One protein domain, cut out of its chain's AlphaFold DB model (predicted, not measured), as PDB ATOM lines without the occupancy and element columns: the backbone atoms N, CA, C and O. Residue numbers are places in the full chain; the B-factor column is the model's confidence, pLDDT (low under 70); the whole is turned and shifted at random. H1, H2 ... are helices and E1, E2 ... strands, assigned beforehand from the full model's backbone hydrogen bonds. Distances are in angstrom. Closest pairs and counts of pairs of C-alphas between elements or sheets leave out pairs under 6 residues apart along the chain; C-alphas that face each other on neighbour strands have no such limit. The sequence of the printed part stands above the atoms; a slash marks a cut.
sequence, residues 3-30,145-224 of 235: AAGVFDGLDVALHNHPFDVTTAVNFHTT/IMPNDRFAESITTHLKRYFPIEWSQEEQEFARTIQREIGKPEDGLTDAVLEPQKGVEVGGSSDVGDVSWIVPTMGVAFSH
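AT A GLANCE: This is residues 3 to 30 and 145 to 224 of the 235 residues of the protein "Aminobenzoyl-glutamate utilization protein B" of Vibrio sp. JCM 19236 (UniProt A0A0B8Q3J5). A narrow three-stranded sheet, E1, E5 and E2, makes the middle of this domain, with H1 over one face and the short H3 over the opposite face, near the ends at which E1 and E5 begin. H2 lies well away from this sheet, at the other end of the longest axis, where residues 160 to 168 lead to it and residues 182 to 199 lead back; E2 runs on into E3, which pairs with E4 in a second, two-stranded sheet. The printed part has 108 residues, with five named strands and three named helices in the order E1, E2, E3, H1, H2, E4, H3, E5; the larger sheet has the order E1, E5, E2 and is mixed, while E3 and E4 are parallel. The class is mixed, helices and strands, with 52 residues, under half, in named elements. The whole is only just loose, close to compact, with a radius of gyration of the C-alphas of 15.8 A and spans of 44 by 30 by 27 A.

HOW THE PARTS SIT: Begin at E1, residues 13 to 19, and set beside it E5, residues 217 to 223: they are parallel, at 25 degrees, and N 17 and O 220 are within hydrogen-bond range at 2.9 A. On the other side of E5 look for E2, residues 23 to 25, antiparallel to it at 138 degrees, with N 25 and O 219 at 2.8 A. E1 and E2 are the edge strands, and E5 is the inner one. E2 runs on into E3, residues 27 to 29, across a break of 1 residue, at 35 degrees. Beside E3 stands E4, residues 200 to 202, parallel at 32 degrees, with N 28 and O 200 at 2.8 A. H1, residues 149 to 159, is on the larger sheet at a height of 8.0 A, over E2 and only just over E5, on which 3 of its C-alphas fall. On the local plane it stands at 31 degrees to E2, only just slantwise to the strands. Its closest C-alphas to E2 are Ala 152 and Ala 24, 5.5 A apart. H3, residues 208 to 212, is on the opposite face, over E5; the closest C-alphas of the two are those of Val 211 and Thr 217, 7.1 A apart. H2, residues 169 to 181, is not on this sheet and touches no helix. In H1, H2 and H3 every O i to N i+4 pair is within hydrogen-bond range.

IN THESE COORDINATES: Find C-alpha 13 at (143.752, 221.686, 158.979); from there E1 runs 19.3 A to C-alpha 19. E2 and E3, three residues each, follow before the cut. After it, find C-alpha 149 at (153.553, 212.527, 152.821), from which H1 runs 15.2 A to C-alpha 159. H2 runs 18.4 A from C-alpha 169 to C-alpha 181; the three residues of E4 and the five of H3 come next. E5 runs 19.9 A and ends at C-alpha 223, (134.232, 204.804, 151.904).

THE WHOLE: The two C-alphas farthest apart are those of Gly 9 and Gly 183, at 46.0 A. Residues 31 to 144 are not printed, and C-alphas 30 and 145 are 7.5 A apart across this cut, which lies in the link from E3 to H1. The link from H2 to E4, residues 182 to 199, is long, with 18 residues and no named element. The mean pLDDT of the printed part is 92.3, and no printed residue is under 70.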
ATOM      1  N   ALA A   3     140.980 234.123 152.554       92.25
ATOM      2  CA  ALA A   3     141.146 235.580 152.453       92.25
ATOM      3  C   ALA A   3     140.568 236.387 153.637       92.25
ATOM      4  O   ALA A   3     140.906 237.554 153.802       92.25
ATOM      5  N   ALA A   4     139.687 235.786 154.444       96.06
ATOM      6  CA  ALA A   4     139.109 236.409 155.633       96.06
ATOM      7  C   ALA A   4     139.866 236.045 156.927       96.06
ATOM      8  O   ALA A   4     139.388 236.381 158.007       96.06
ATOM      9  N   GLY A   5     140.997 235.336 156.834       96.50
ATOM     10  CA  GLY A   5     141.836 234.955 157.978       96.50
ATOM     11  C   GLY A   5     141.269 233.828 158.846       96.50
ATOM     12  O   GLY A   5     141.711 233.621 159.968       96.50
ATOM     13  N   VAL A   6     140.270 233.079 158.361       97.19
ATOM     14  CA  VAL A   6     139.578 232.051 159.171       97.19
ATOM     15  C   VAL A   6     140.500 230.895 159.586       97.19
ATOM     16  O   VAL A   6     140.238 230.236 160.587       97.19
ATOM     17  N   PHE A   7     141.569 230.648 158.827       96.69
ATOM     18  CA  PHE A   7     142.544 229.587 159.098       96.69
ATOM     19  C   PHE A   7     143.822 230.112 159.777       96.69
ATOM     20  O   PHE A   7     144.757 229.340 159.993       96.69
ATOM     21  N   ASP A   8     143.882 231.405 160.110       95.62
ATOM     22  CA  ASP A   8     145.071 232.014 160.701       95.62
ATOM     23  C   ASP A   8     145.337 231.436 162.099       95.62
ATOM     24  O   ASP A   8     144.440 231.328 162.935       95.62
ATOM     25  N   GLY A   9     146.596 231.076 162.361       95.75
ATOM     26  CA  GLY A   9     147.026 230.525 163.648       95.75
ATOM     27  C   GLY A   9     146.722 229.039 163.860       95.75
ATOM     28  O   GLY A   9     147.013 228.527 164.938       95.75
ATOM     29  N   LEU A  10     146.169 228.335 162.865       97.44
ATOM     30  CA  LEU A  10     146.050 226.877 162.918       97.44
ATOM     31  C   LEU A  10     147.410 226.206 162.702       97.44
ATOM     32  O   LEU A  10     148.125 226.529 161.755       97.44
ATOM     33  N   ASP A  11     147.723 225.209 163.529       97.19
ATOM     34  CA  ASP A  11     148.891 224.345 163.318       97.19
ATOM     35  C   ASP A  11     148.665 223.357 162.162       97.19
ATOM     36  O   ASP A  11     149.584 223.035 161.408       97.19
ATOM     37  N   VAL A  12     147.429 222.861 162.031       96.44
ATOM     38  CA  VAL A  12     146.994 221.901 161.009       96.44
ATOM     39  C   VAL A  12     145.518 222.100 160.658       96.44
ATOM     40  O   VAL A  12     144.716 222.483 161.511       96.44
ATOM     41  N   ALA A  13     145.142 221.764 159.423       96.38
ATOM     42  CA  ALA A  13     143.752 221.686 158.979       96.38
ATOM     43  C   ALA A  13     143.423 220.260 158.507       96.38
ATOM     44  O   ALA A  13     144.107 219.693 157.655       96.38
ATOM     45  N   LEU A  14     142.369 219.666 159.063       95.75
ATOM     46  CA  LEU A  14     141.875 218.356 158.643       95.75
ATOM     47  C   LEU A  14     140.571 218.511 157.881       95.75
ATOM     48  O   LEU A  14     139.720 219.318 158.255       95.75
ATOM     49  N   HIS A  15     140.402 217.703 156.844       94.62
ATOM     50  CA  HIS A  15     139.139 217.601 156.126       94.62
ATOM     51  C   HIS A  15     138.826 216.141 155.805       94.62
ATOM     52  O   HIS A  15     139.679 215.256 155.904       94.62
ATOM     53  N   ASN A  16     137.590 215.883 155.404       94.12
ATOM     54  CA  ASN A  16     137.169 214.575 154.936       94.12
ATOM     55  C   ASN A  16     136.473 214.692 153.581       94.12
ATOM     56  O   ASN A  16     135.929 215.741 153.240       94.12
ATOM     57  N   HIS A  17     136.498 213.611 152.811       90.25
ATOM     58  CA  HIS A  17     135.786 213.526 151.543       90.25
ATOM     59  C   HIS A  17     135.147 212.136 151.399       90.25
ATOM     60  O   HIS A  17     135.786 211.139 151.732       90.25
ATOM     61  N   PRO A  18     133.900 212.026 150.926       89.00
ATOM     62  CA  PRO A  18     133.338 210.729 150.560       89.00
ATOM     63  C   PRO A  18     134.089 210.153 149.343       89.00
ATOM     64  O   PRO A  18     134.303 210.863 148.359       89.00
ATOM     65  N   PHE A  19     134.524 208.894 149.403       85.00
ATOM     66  CA  PHE A  19     135.077 208.177 148.250       85.00
ATOM     67  C   PHE A  19     134.685 206.684 148.226       85.00
ATOM     68  O   PHE A  19     133.900 206.227 149.055       85.00
ATOM     69  N   ASP A  20     135.205 205.903 147.275       80.12
ATOM     70  CA  ASP A  20     134.998 204.444 147.236       80.12
ATOM     71  C   ASP A  20     135.847 203.702 148.280       80.12
ATOM     72  O   ASP A  20     135.417 202.686 148.830       80.12
ATOM     73  N   VAL A  21     137.012 204.251 148.621       86.19
ATOM     74  CA  VAL A  21     137.959 203.689 149.589       86.19
ATOM     75  C   VAL A  21     138.142 204.577 150.817       86.19
ATOM     76  O   VAL A  21     137.913 205.788 150.777       86.19
ATOM     77  N   THR A  22     138.629 203.977 151.904       91.62
ATOM     78  CA  THR A  22     139.119 204.724 153.065       91.62
ATOM     79  C   THR A  22     140.637 204.879 152.970       91.62
ATOM     80  O   THR A  22     141.370 203.892 153.022       91.62
ATOM     81  N   THR A  23     141.135 206.107 152.815       93.38
ATOM     82  CA  THR A  23     142.579 206.404 152.722       93.38
ATOM     83  C   THR A  23     142.871 207.877 153.002       93.38
ATOM     84  O   THR A  23     141.979 208.720 152.917       93.38
ATOM     85  N   ALA A  24     144.121 208.216 153.313       94.62
ATOM     86  CA  ALA A  24     144.534 209.614 153.340       94.62
ATOM     87  C   ALA A  24     144.649 210.167 151.903       94.62
ATOM     88  O   ALA A  24     145.248 209.551 151.019       94.62
ATOM     89  N   VAL A  25     144.061 211.341 151.674       91.31
ATOM     90  CA  VAL A  25     143.972 212.026 150.373       91.31
ATOM     91  C   VAL A  25     145.274 212.789 150.143       91.31
ATOM     92  O   VAL A  25     145.381 213.972 150.447       91.31
ATOM     93  N   ASN A  26     146.290 212.081 149.648       92.81
ATOM     94  CA  ASN A  26     147.634 212.621 149.427       92.81
ATOM     95  C   ASN A  26     147.957 212.731 147.931       92.81
ATOM     96  O   ASN A  26     148.895 212.120 147.417       92.81
ATOM     97  N   PHE A  27     147.133 213.496 147.220       89.19
ATOM     98  CA  PHE A  27     147.277 213.728 145.786       89.19
ATOM     99  C   PHE A  27     147.479 215.213 145.516       89.19
ATOM    100  O   PHE A  27     146.955 216.065 146.232       89.19
ATOM    101  N   HIS A  28     148.196 215.509 144.442       92.12
ATOM    102  CA  HIS A  28     148.318 216.850 143.904       92.12
ATOM    103  C   HIS A  28     147.176 217.101 142.903       92.12
ATOM    104  O   HIS A  28     147.020 216.357 141.929       92.12
ATOM    105  N   THR A  29     146.359 218.132 143.134       92.50
ATOM    106  CA  THR A  29     145.234 218.496 142.249       92.50
ATOM    107  C   THR A  29     145.626 219.579 141.249       92.50
ATOM    108  O   THR A  29     146.627 220.263 141.411       92.50
ATOM    109  N   THR A  30     144.795 219.815 140.235       94.44
ATOM    110  CA  THR A  30     144.955 220.991 139.364       94.44
ATOM    111  C   THR A  30     144.534 222.282 140.065       94.44
ATOM    112  O   THR A  30     143.551 222.303 140.813       94.44
ATOM    113  N   ILE A 145     146.302 221.500 145.322       94.88
ATOM    114  CA  ILE A 145     146.548 220.917 146.646       94.88
ATOM    115  C   ILE A 145     148.008 220.490 146.751       94.88
ATOM    116  O   ILE A 145     148.492 219.709 145.932       94.88
ATOM    117  N   MET A 146     148.662 220.931 147.825       92.56
ATOM    118  CA  MET A 146     150.015 220.514 148.185       92.56
ATOM    119  C   MET A 146     149.992 219.183 148.961       92.56
ATOM    120  O   MET A 146     149.440 219.144 150.066       92.56
ATOM    121  N   PRO A 147     150.604 218.097 148.446       93.56
ATOM    122  CA  PRO A 147     150.703 216.830 149.171       93.56
ATOM    123  C   PRO A 147     151.553 216.945 150.444       93.56
ATOM    124  O   PRO A 147     152.503 217.728 150.514       93.56
ATOM    125  N   ASN A 148     151.258 216.106 151.439       95.69
ATOM    126  CA  ASN A 148     152.006 216.029 152.691       95.69
ATOM    127  C   ASN A 148     152.193 214.570 153.125       95.69
ATOM    128  O   ASN A 148     151.449 214.037 153.952       95.69
ATOM    129  N   ASP A 149     153.243 213.941 152.595       95.62
ATOM    130  CA  ASP A 149     153.553 212.527 152.821       95.62
ATOM    131  C   ASP A 149     153.664 212.158 154.306       95.62
ATOM    132  O   ASP A 149     153.174 211.112 154.726       95.62
ATOM    133  N   ARG A 150     154.293 213.016 155.120       95.38
ATOM    134  CA  ARG A 150     154.471 212.747 156.555       95.38
ATOM    135  C   ARG A 150     153.153 212.786 157.305       95.38
ATOM    136  O   ARG A 150     152.918 211.951 158.181       95.38
ATOM    137  N   PHE A 151     152.290 213.734 156.963       96.19
ATOM    138  CA  PHE A 151     150.977 213.822 157.582       96.19
ATOM    139  C   PHE A 151     150.076 212.667 157.124       96.19
ATOM    140  O   PHE A 151     149.383 212.077 157.952       96.19
ATOM    141  N   ALA A 152     150.171 212.260 155.854       96.44
ATOM    142  CA  ALA A 152     149.443 211.116 155.314       96.44
ATOM    143  C   ALA A 152     149.832 209.810 156.030       96.44
ATOM    144  O   ALA A 152     148.963 209.101 156.531       96.44
ATOM    145  N   GLU A 153     151.135 209.534 156.175       96.00
ATOM    146  CA  GLU A 153     151.657 208.383 156.935       96.00
ATOM    147  C   GLU A 153     151.150 208.372 158.387       96.00
ATOM    148  O   GLU A 153     150.723 207.336 158.915       96.00
ATOM    149  N   SER A 154     151.175 209.541 159.038       95.81
ATOM    150  CA  SER A 154     150.718 209.699 160.418       95.81
ATOM    151  C   SER A 154     149.222 209.416 160.556       95.81
ATOM    152  O   SER A 154     148.828 208.619 161.412       95.81
ATOM    153  N   ILE A 155     148.379 210.009 159.705       95.06
ATOM    154  CA  ILE A 155     146.928 209.790 159.745       95.06
ATOM    155  C   ILE A 155     146.574 208.343 159.428       95.06
ATOM    156  O   ILE A 155     145.789 207.753 160.167       95.06
ATOM    157  N   THR A 156     147.190 207.728 158.419       96.12
ATOM    158  CA  THR A 156     146.951 206.314 158.105       96.12
ATOM    159  C   THR A 156     147.297 205.410 159.291       96.12
ATOM    160  O   THR A 156     146.528 204.507 159.624       96.12
ATOM    161  N   THR A 157     148.399 205.685 159.999       95.88
ATOM    162  CA  THR A 157     148.772 204.945 161.220       95.88
ATOM    163  C   THR A 157     147.719 205.087 162.324       95.88
ATOM    164  O   THR A 157     147.452 204.129 163.051       95.88
ATOM    165  N   HIS A 158     147.111 206.267 162.467       94.44
ATOM    166  CA  HIS A 158     146.045 206.493 163.444       94.44
ATOM    167  C   HIS A 158     144.735 205.814 163.037       94.44
ATOM    168  O   HIS A 158     144.121 205.163 163.882       94.44
ATOM    169  N   LEU A 159     144.340 205.909 161.764       93.56
ATOM    170  CA  LEU A 159     143.135 205.262 161.238       93.56
ATOM    171  C   LEU A 159     143.187 203.750 161.459       93.56
ATOM    172  O   LEU A 159     142.245 203.182 161.998       93.56
ATOM    173  N   LYS A 160     144.322 203.107 161.169       95.00
ATOM    174  CA  LYS A 160     144.510 201.657 161.350       95.00
ATOM    175  C   LYS A 160     144.297 201.139 162.776       95.00
ATOM    176  O   LYS A 160     144.153 199.938 162.947       95.00
ATOM    177  N   ARG A 161     144.258 201.998 163.802       94.62
ATOM    178  CA  ARG A 161     143.913 201.576 165.175       94.62
ATOM    179  C   ARG A 161     142.434 201.228 165.337       94.62
ATOM    180  O   ARG A 161     142.089 200.534 166.285       94.62
ATOM    181  N   TYR A 162     141.589 201.735 164.443       91.31
ATOM    182  CA  TYR A 162     140.137 201.566 164.468       91.31
ATOM    183  C   TYR A 162     139.627 200.640 163.359       91.31
ATOM    184  O   TYR A 162     138.429 200.409 163.278       91.31
ATOM    185  N   PHE A 163     140.525 200.137 162.506       91.44
ATOM    186  CA  PHE A 163     140.199 199.247 161.397       91.44
ATOM    187  C   PHE A 163     140.794 197.842 161.646       91.44
ATOM    188  O   PHE A 163     141.875 197.747 162.235       91.44
ATOM    189  N   PRO A 164     140.141 196.757 161.187       91.62
ATOM    190  CA  PRO A 164     138.949 196.779 160.346       91.62
ATOM    191  C   PRO A 164     137.681 197.208 161.092       91.62
ATOM    192  O   PRO A 164     137.541 196.937 162.282       91.62
ATOM    193  N   ILE A 165     136.790 197.918 160.397       89.12
ATOM    194  CA  ILE A 165     135.486 198.322 160.946       89.12
ATOM    195  C   ILE A 165     134.474 197.209 160.678       89.12
ATOM    196  O   ILE A 165     134.385 196.694 159.567       89.12
ATOM    197  N   GLU A 166     133.678 196.867 161.687       91.00
ATOM    198  CA  GLU A 166     132.555 195.950 161.519       91.00
ATOM    199  C   GLU A 166     131.332 196.701 160.983       91.00
ATOM    200  O   GLU A 166     130.820 197.613 161.629       91.00
ATOM    201  N   TRP A 167     130.853 196.292 159.808       90.62
ATOM    202  CA  TRP A 167     129.614 196.793 159.216       90.62
ATOM    203  C   TRP A 167     128.456 195.844 159.507       90.62
ATOM    204  O   TRP A 167     128.599 194.619 159.424       90.62
ATOM    205  N   SER A 168     127.280 196.397 159.784       95.06
ATOM    206  CA  SER A 168     126.063 195.596 159.892       95.06
ATOM    207  C   SER A 168     125.648 195.017 158.533       95.06
ATOM    208  O   SER A 168     125.996 195.527 157.464       95.06
ATOM    209  N   GLN A 169     124.856 193.941 158.560       95.38
ATOM    210  CA  GLN A 169     124.286 193.368 157.334       95.38
ATOM    211  C   GLN A 169     123.373 194.364 156.607       95.38
ATOM    212  O   GLN A 169     123.345 194.371 155.380       95.38
ATOM    213  N   GLU A 170     122.662 195.211 157.357       95.88
ATOM    214  CA  GLU A 170     121.795 196.255 156.807       95.88
ATOM    215  C   GLU A 170     122.604 197.311 156.040       95.88
ATOM    216  O   GLU A 170     122.266 197.627 154.902       95.88
ATOM    217  N   GLU A 171     123.716 197.794 156.605       92.44
ATOM    218  CA  GLU A 171     124.600 198.764 155.938       92.44
ATOM    219  C   GLU A 171     125.253 198.180 154.681       92.44
ATOM    220  O   GLU A 171     125.334 198.850 153.649       92.44
ATOM    221  N   GLN A 172     125.679 196.915 154.741       92.31
ATOM    222  CA  GLN A 172     126.241 196.225 153.582       92.31
ATOM    223  C   GLN A 172     125.203 196.056 152.466       92.31
ATOM    224  O   GLN A 172     125.505 196.321 151.304       92.31
ATOM    225  N   GLU A 173     123.969 195.667 152.795       93.94
ATOM    226  CA  GLU A 173     122.902 195.522 151.797       93.94
ATOM    227  C   GLU A 173     122.464 196.871 151.214       93.94
ATOM    228  O   GLU A 173     122.207 196.985 150.010       93.94
ATOM    229  N   PHE A 174     122.445 197.922 152.037       91.94
ATOM    230  CA  PHE A 174     122.187 199.281 151.579       91.94
ATOM    231  C   PHE A 174     123.234 199.735 150.551       91.94
ATOM    232  O   PHE A 174     122.875 200.213 149.471       91.94
ATOM    233  N   ALA A 175     124.522 199.519 150.834       90.19
ATOM    234  CA  ALA A 175     125.598 199.848 149.901       90.19
ATOM    235  C   ALA A 175     125.494 199.054 148.589       90.19
ATOM    236  O   ALA A 175     125.577 199.648 147.512       90.19
ATOM    237  N   ARG A 176     125.230 197.741 148.658       91.44
ATOM    238  CA  ARG A 176     125.038 196.902 147.459       91.44
ATOM    239  C   ARG A 176     123.848 197.337 146.619       91.44
ATOM    240  O   ARG A 176     123.933 197.335 145.395       91.44
ATOM    241  N   THR A 177     122.763 197.768 147.258       93.25
ATOM    242  CA  THR A 177     121.600 198.308 146.547       93.25
ATOM    243  C   THR A 177     121.985 199.549 145.745       93.25
ATOM    244  O   THR A 177     121.697 199.609 144.553       93.25
ATOM    245  N   ILE A 178     122.707 200.501 146.349       89.81
ATOM    246  CA  ILE A 178     123.200 201.685 145.626       89.81
ATOM    247  C   ILE A 178     124.084 201.265 144.450       89.81
ATOM    248  O   ILE A 178     123.881 201.757 143.343       89.81
ATOM    249  N   GLN A 179     125.033 200.352 144.677       89.56
ATOM    250  CA  GLN A 179     125.957 199.854 143.651       89.56
ATOM    251  C   GLN A 179     125.218 199.223 142.465       89.56
ATOM    252  O   GLN A 179     125.526 199.545 141.317       89.56
ATOM    253  N   ARG A 180     124.196 198.404 142.737       92.50
ATOM    254  CA  ARG A 180     123.340 197.771 141.726       92.50
ATOM    255  C   ARG A 180     122.600 198.799 140.874       92.50
ATOM    256  O   ARG A 180     122.645 198.713 139.649       92.50
ATOM    257  N   GLU A 181     121.978 199.793 141.506       92.44
ATOM    258  CA  GLU A 181     121.214 200.841 140.810       92.44
ATOM    259  C   GLU A 181     122.099 201.716 139.907       92.44
ATOM    260  O   GLU A 181     121.660 202.166 138.850       92.44
ATOM    261  N   ILE A 182     123.368 201.920 140.279       89.19
ATOM    262  CA  ILE A 182     124.342 202.647 139.447       89.19
ATOM    263  C   ILE A 182     125.125 201.734 138.482       89.19
ATOM    264  O   ILE A 182     126.055 202.203 137.821       89.19
ATOM    265  N   GLY A 183     124.771 200.445 138.394       89.56
ATOM    266  CA  GLY A 183     125.377 199.475 137.476       89.56
ATOM    267  C   GLY A 183     126.840 199.132 137.787       89.56
ATOM    268  O   GLY A 183     127.620 198.872 136.870       89.56
ATOM    269  N   LYS A 184     127.235 199.177 139.062       86.50
ATOM    270  CA  LYS A 184     128.586 198.863 139.549       86.50
ATOM    271  C   LYS A 184     128.616 197.505 140.269       86.50
ATOM    272  O   LYS A 184     127.563 197.027 140.685       86.50
ATOM    273  N   PRO A 185     129.799 196.877 140.425       88.56
ATOM    274  CA  PRO A 185     129.934 195.665 141.232       88.56
ATOM    275  C   PRO A 185     129.418 195.867 142.665       88.56
ATOM    276  O   PRO A 185     129.659 196.911 143.273       88.56
ATOM    277  N   GLU A 186     128.707 194.866 143.187       91.06
ATOM    278  CA  GLU A 186     128.069 194.882 144.513       91.06
ATOM    279  C   GLU A 186     129.060 194.506 145.638       91.06
ATOM    280  O   GLU A 186     128.812 193.605 146.445       91.06
ATOM    281  N   ASP A 187     130.212 195.180 145.671       86.75
ATOM    282  CA  ASP A 187     131.316 194.908 146.603       86.75
ATOM    283  C   ASP A 187     130.975 195.253 148.070       86.75
ATOM    284  O   ASP A 187     131.629 194.769 148.994       86.75
ATOM    285  N   GLY A 188     129.937 196.064 148.306       88.81
ATOM    286  CA  GLY A 188     129.571 196.566 149.632       88.81
ATOM    287  C   GLY A 188     130.480 197.700 150.127       88.81
ATOM    288  O   GLY A 188     131.087 198.422 149.332       88.81
ATOM    289  N   LEU A 189     130.532 197.897 151.448       88.31
ATOM    290  CA  LEU A 189     131.407 198.871 152.116       88.31
ATOM    291  C   LEU A 189     132.763 198.245 152.433       88.31
ATOM    292  O   LEU A 189     132.822 197.138 152.974       88.31
ATOM    293  N   THR A 190     133.847 198.981 152.166       88.00
ATOM    294  CA  THR A 190     135.184 198.558 152.604       88.00
ATOM    295  C   THR A 190     135.311 198.669 154.120       88.00
ATOM    296  O   THR A 190     134.836 199.619 154.745       88.00
ATOM    297  N   ASP A 191     135.979 197.698 154.719       89.50
ATOM    298  CA  ASP A 191     136.289 197.627 156.141       89.50
ATOM    299  C   ASP A 191     137.760 197.938 156.424       89.50
ATOM    300  O   ASP A 191     138.178 197.814 157.568       89.50
ATOM    301  N   ALA A 192     138.549 198.336 155.417       90.25
ATOM    302  CA  ALA A 192     139.995 198.512 155.515       90.25
ATOM    303  C   ALA A 192     140.444 199.942 155.175       90.25
ATOM    304  O   ALA A 192     139.781 200.681 154.449       90.25
ATOM    305  N   VAL A 193     141.619 200.316 155.688       92.38
ATOM    306  CA  VAL A 193     142.319 201.559 155.328       92.38
ATOM    307  C   VAL A 193     143.432 201.217 154.348       92.38
ATOM    308  O   VAL A 193     144.311 200.413 154.668       92.38
ATOM    309  N   LEU A 194     143.424 201.854 153.178       92.06
ATOM    310  CA  LEU A 194     144.509 201.726 152.210       92.06
ATOM    311  C   LEU A 194     145.703 202.603 152.594       92.06
ATOM    312  O   LEU A 194     145.565 203.635 153.254       92.06
ATOM    313  N   GLU A 195     146.890 202.202 152.142       93.06
ATOM    314  CA  GLU A 195     148.068 203.062 152.239       93.06
ATOM    315  C   GLU A 195     147.864 204.354 151.438       93.06
ATOM    316  O   GLU A 195     147.223 204.330 150.378       93.06
ATOM    317  N   PRO A 196     148.414 205.487 151.911       90.31
ATOM    318  CA  PRO A 196     148.355 206.721 151.156       90.31
ATOM    319  C   PRO A 196     149.185 206.583 149.886       90.31
ATOM    320  O   PRO A 196     150.319 206.095 149.904       90.31
ATOM    321  N   GLN A 197     148.634 207.058 148.775       85.19
ATOM    322  CA  GLN A 197     149.404 207.169 147.547       85.19
ATOM    323  C   GLN A 197     150.368 208.362 147.637       85.19
ATOM    324  O   GLN A 197     150.141 209.314 148.387       85.19
ATOM    325  N   LYS A 198     151.473 208.302 146.891       89.38
ATOM    326  CA  LYS A 198     152.488 209.362 146.838       89.38
ATOM    327  C   LYS A 198     152.777 209.727 145.394       89.38
ATOM    328  O   LYS A 198     152.837 208.842 144.545       89.38
ATOM    329  N   GLY A 199     152.971 211.019 145.134       86.38
ATOM    330  CA  GLY A 199     153.278 211.520 143.792       86.38
ATOM    331  C   GLY A 199     152.148 211.312 142.780       86.38
ATOM    332  O   GLY A 199     152.412 211.183 141.590       86.38
ATOM    333  N   VAL A 200     150.900 211.235 143.248       88.38
ATOM    334  CA  VAL A 200     149.731 211.082 142.380       88.38
ATOM    335  C   VAL A 200     149.217 212.452 141.978       88.38
ATOM    336  O   VAL A 200     148.952 213.296 142.834       88.38
ATOM    337  N   GLU A 201     149.036 212.644 140.677       88.38
ATOM    338  CA  GLU A 201     148.403 213.824 140.104       88.38
ATOM    339  C   GLU A 201     146.964 213.503 139.700       88.38
ATOM    340  O   GLU A 201     146.698 212.489 139.050       88.38
ATOM    341  N   VAL A 202     146.029 214.384 140.050       87.62
ATOM    342  CA  VAL A 202     144.619 214.253 139.672       87.62
ATOM    343  C   VAL A 202     144.143 215.483 138.906       87.62
ATOM    344  O   VAL A 202     144.419 216.623 139.273       87.62
ATOM    345  N   GLY A 203     143.362 215.257 137.847       86.38
ATOM    346  CA  GLY A 203     142.799 216.329 137.011       86.38
ATOM    347  C   GLY A 203     141.647 217.108 137.659       86.38
ATOM    348  O   GLY A 203     141.121 218.050 137.062       86.38
ATOM    349  N   GLY A 204     141.211 216.687 138.850       85.50
ATOM    350  CA  GLY A 204     140.245 217.407 139.671       85.50
ATOM    351  C   GLY A 204     140.864 218.646 140.315       85.50
ATOM    352  O   GLY A 204     142.076 218.843 140.283       85.50
ATOM    353  N   SER A 205     140.020 219.487 140.894       87.81
ATOM    354  CA  SER A 205     140.408 220.706 141.604       87.81
ATOM    355  C   SER A 205     139.546 220.820 142.860       87.81
ATOM    356  O   SER A 205     138.378 220.431 142.814       87.81
ATOM    357  N   SER A 206     140.081 221.351 143.955       91.88
ATOM    358  CA  SER A 206     139.351 221.518 145.216       91.88
ATOM    359  C   SER A 206     139.766 222.818 145.904       91.88
ATOM    360  O   SER A 206     140.918 223.231 145.825       91.88
ATOM    361  N   ASP A 207     138.813 223.449 146.582       92.75
ATOM    362  CA  ASP A 207     139.002 224.631 147.428       92.75
ATOM    363  C   ASP A 207     139.913 224.382 148.643       92.75
ATOM    364  O   ASP A 207     140.502 225.322 149.175       92.75
ATOM    365  N   VAL A 208     140.117 223.119 149.033       94.75
ATOM    366  CA  VAL A 208     141.160 222.715 149.988       94.75
ATOM    367  C   VAL A 208     142.551 223.140 149.508       94.75
ATOM    368  O   VAL A 208     143.425 223.392 150.340       94.75
ATOM    369  N   GLY A 209     142.751 223.293 148.193       95.06
ATOM    370  CA  GLY A 209     143.973 223.848 147.616       95.06
ATOM    371  C   GLY A 209     144.361 225.160 148.286       95.06
ATOM    372  O   GLY A 209     145.456 225.261 148.829       95.06
ATOM    373  N   ASP A 210     143.429 226.107 148.393       95.69
ATOM    374  CA  ASP A 210     143.684 227.420 148.999       95.69
ATOM    375  C   ASP A 210     144.152 227.318 150.460       95.69
ATOM    376  O   ASP A 210     144.970 228.119 150.911       95.69
ATOM    377  N   VAL A 211     143.639 226.331 151.204       96.31
ATOM    378  CA  VAL A 211     144.007 226.088 152.607       96.31
ATOM    379  C   VAL A 211     145.388 225.437 152.700       96.31
ATOM    380  O   VAL A 211     146.207 225.856 153.516       96.31
ATOM    381  N   SER A 212     145.681 224.469 151.827       95.44
ATOM    382  CA  SER A 212     146.948 223.720 151.836       95.44
ATOM    383  C   SER A 212     148.187 224.597 151.617       95.44
ATOM    384  O   SER A 212     149.280 224.239 152.055       95.44
ATOM    385  N   TRP A 213     148.015 225.763 150.988       95.25
ATOM    386  CA  TRP A 213     149.084 226.737 150.758       95.25
ATOM    387  C   TRP A 213     149.400 227.621 151.969       95.25
ATOM    388  O   TRP A 213     150.451 228.260 151.989       95.25
ATOM    389  N   ILE A 214     148.515 227.674 152.969       95.81
ATOM    390  CA  ILE A 214     148.688 228.528 154.154       95.81
ATOM    391  C   ILE A 214     148.801 227.740 155.460       95.81
ATOM    392  O   ILE A 214     149.401 228.234 156.412       95.81
ATOM    393  N   VAL A 215     148.257 226.522 155.510       96.31
ATOM    394  CA  VAL A 215     148.257 225.655 156.692       96.31
ATOM    395  C   VAL A 215     148.515 224.207 156.256       96.31
ATOM    396  O   VAL A 215     147.872 223.732 155.312       96.31
ATOM    397  N   PRO A 216     149.401 223.456 156.943       95.94
ATOM    398  CA  PRO A 216     149.569 222.027 156.701       95.94
ATOM    399  C   PRO A 216     148.226 221.291 156.766       95.94
ATOM    400  O   PRO A 216     147.547 221.290 157.793       95.94
ATOM    401  N   THR A 217     147.844 220.664 155.657       95.81
ATOM    402  CA  THR A 217     146.512 220.075 155.493       95.81
ATOM    403  C   THR A 217     146.603 218.575 155.238       95.81
ATOM    404  O   THR A 217     147.532 218.113 154.575       95.81
ATOM    405  N   MET A 218     145.644 217.805 155.760       95.88
ATOM    406  CA  MET A 218     145.462 216.405 155.377       95.88
ATOM    407  C   MET A 218     143.985 216.029 155.299       95.88
ATOM    408  O   MET A 218     143.204 216.283 156.219       95.88
ATOM    409  N   GLY A 219     143.628 215.397 154.186       94.19
ATOM    410  CA  GLY A 219     142.304 214.857 153.943       94.19
ATOM    411  C   GLY A 219     142.214 213.378 154.258       94.19
ATOM    412  O   GLY A 219     143.165 212.632 154.031       94.19
ATOM    413  N   VAL A 220     141.045 212.932 154.703       94.44
ATOM    414  CA  VAL A 220     140.703 211.505 154.745       94.44
ATOM    415  C   VAL A 220     139.517 211.240 153.835       94.44
ATOM    416  O   VAL A 220     138.431 211.793 154.017       94.44
ATOM    417  N   ALA A 221     139.736 210.385 152.849       92.38
ATOM    418  CA  ALA A 221     138.669 209.761 152.104       92.38
ATOM    419  C   ALA A 221     138.037 208.689 152.992       92.38
ATOM    420  O   ALA A 221     138.763 207.882 153.575       92.38
ATOM    421  N   PHE A 222     136.712 208.686 153.102       90.56
ATOM    422  CA  PHE A 222     135.964 207.621 153.765       90.56
ATOM    423  C   PHE A 222     135.072 206.923 152.753       90.56
ATOM    424  O   PHE A 222     134.354 207.588 151.997       90.56
ATOM    425  N   SER A 223     135.101 205.592 152.768       85.75
ATOM    426  CA  SER A 223     134.232 204.804 151.904       85.75
ATOM    427  C   SER A 223     132.761 205.072 152.208       85.75
ATOM    428  O   SER A 223     132.341 205.039 153.364       85.75
ATOM    429  N   HIS A 224     131.974 205.314 151.166       78.38
ATOM    430  CA  HIS A 224     130.511 205.414 151.248       78.38
ATOM    431  C   HIS A 224     129.807 204.455 150.279       78.38
ATOM    432  O   HIS A 224     128.665 204.688 149.876       78.38
TER     433      HIS A 224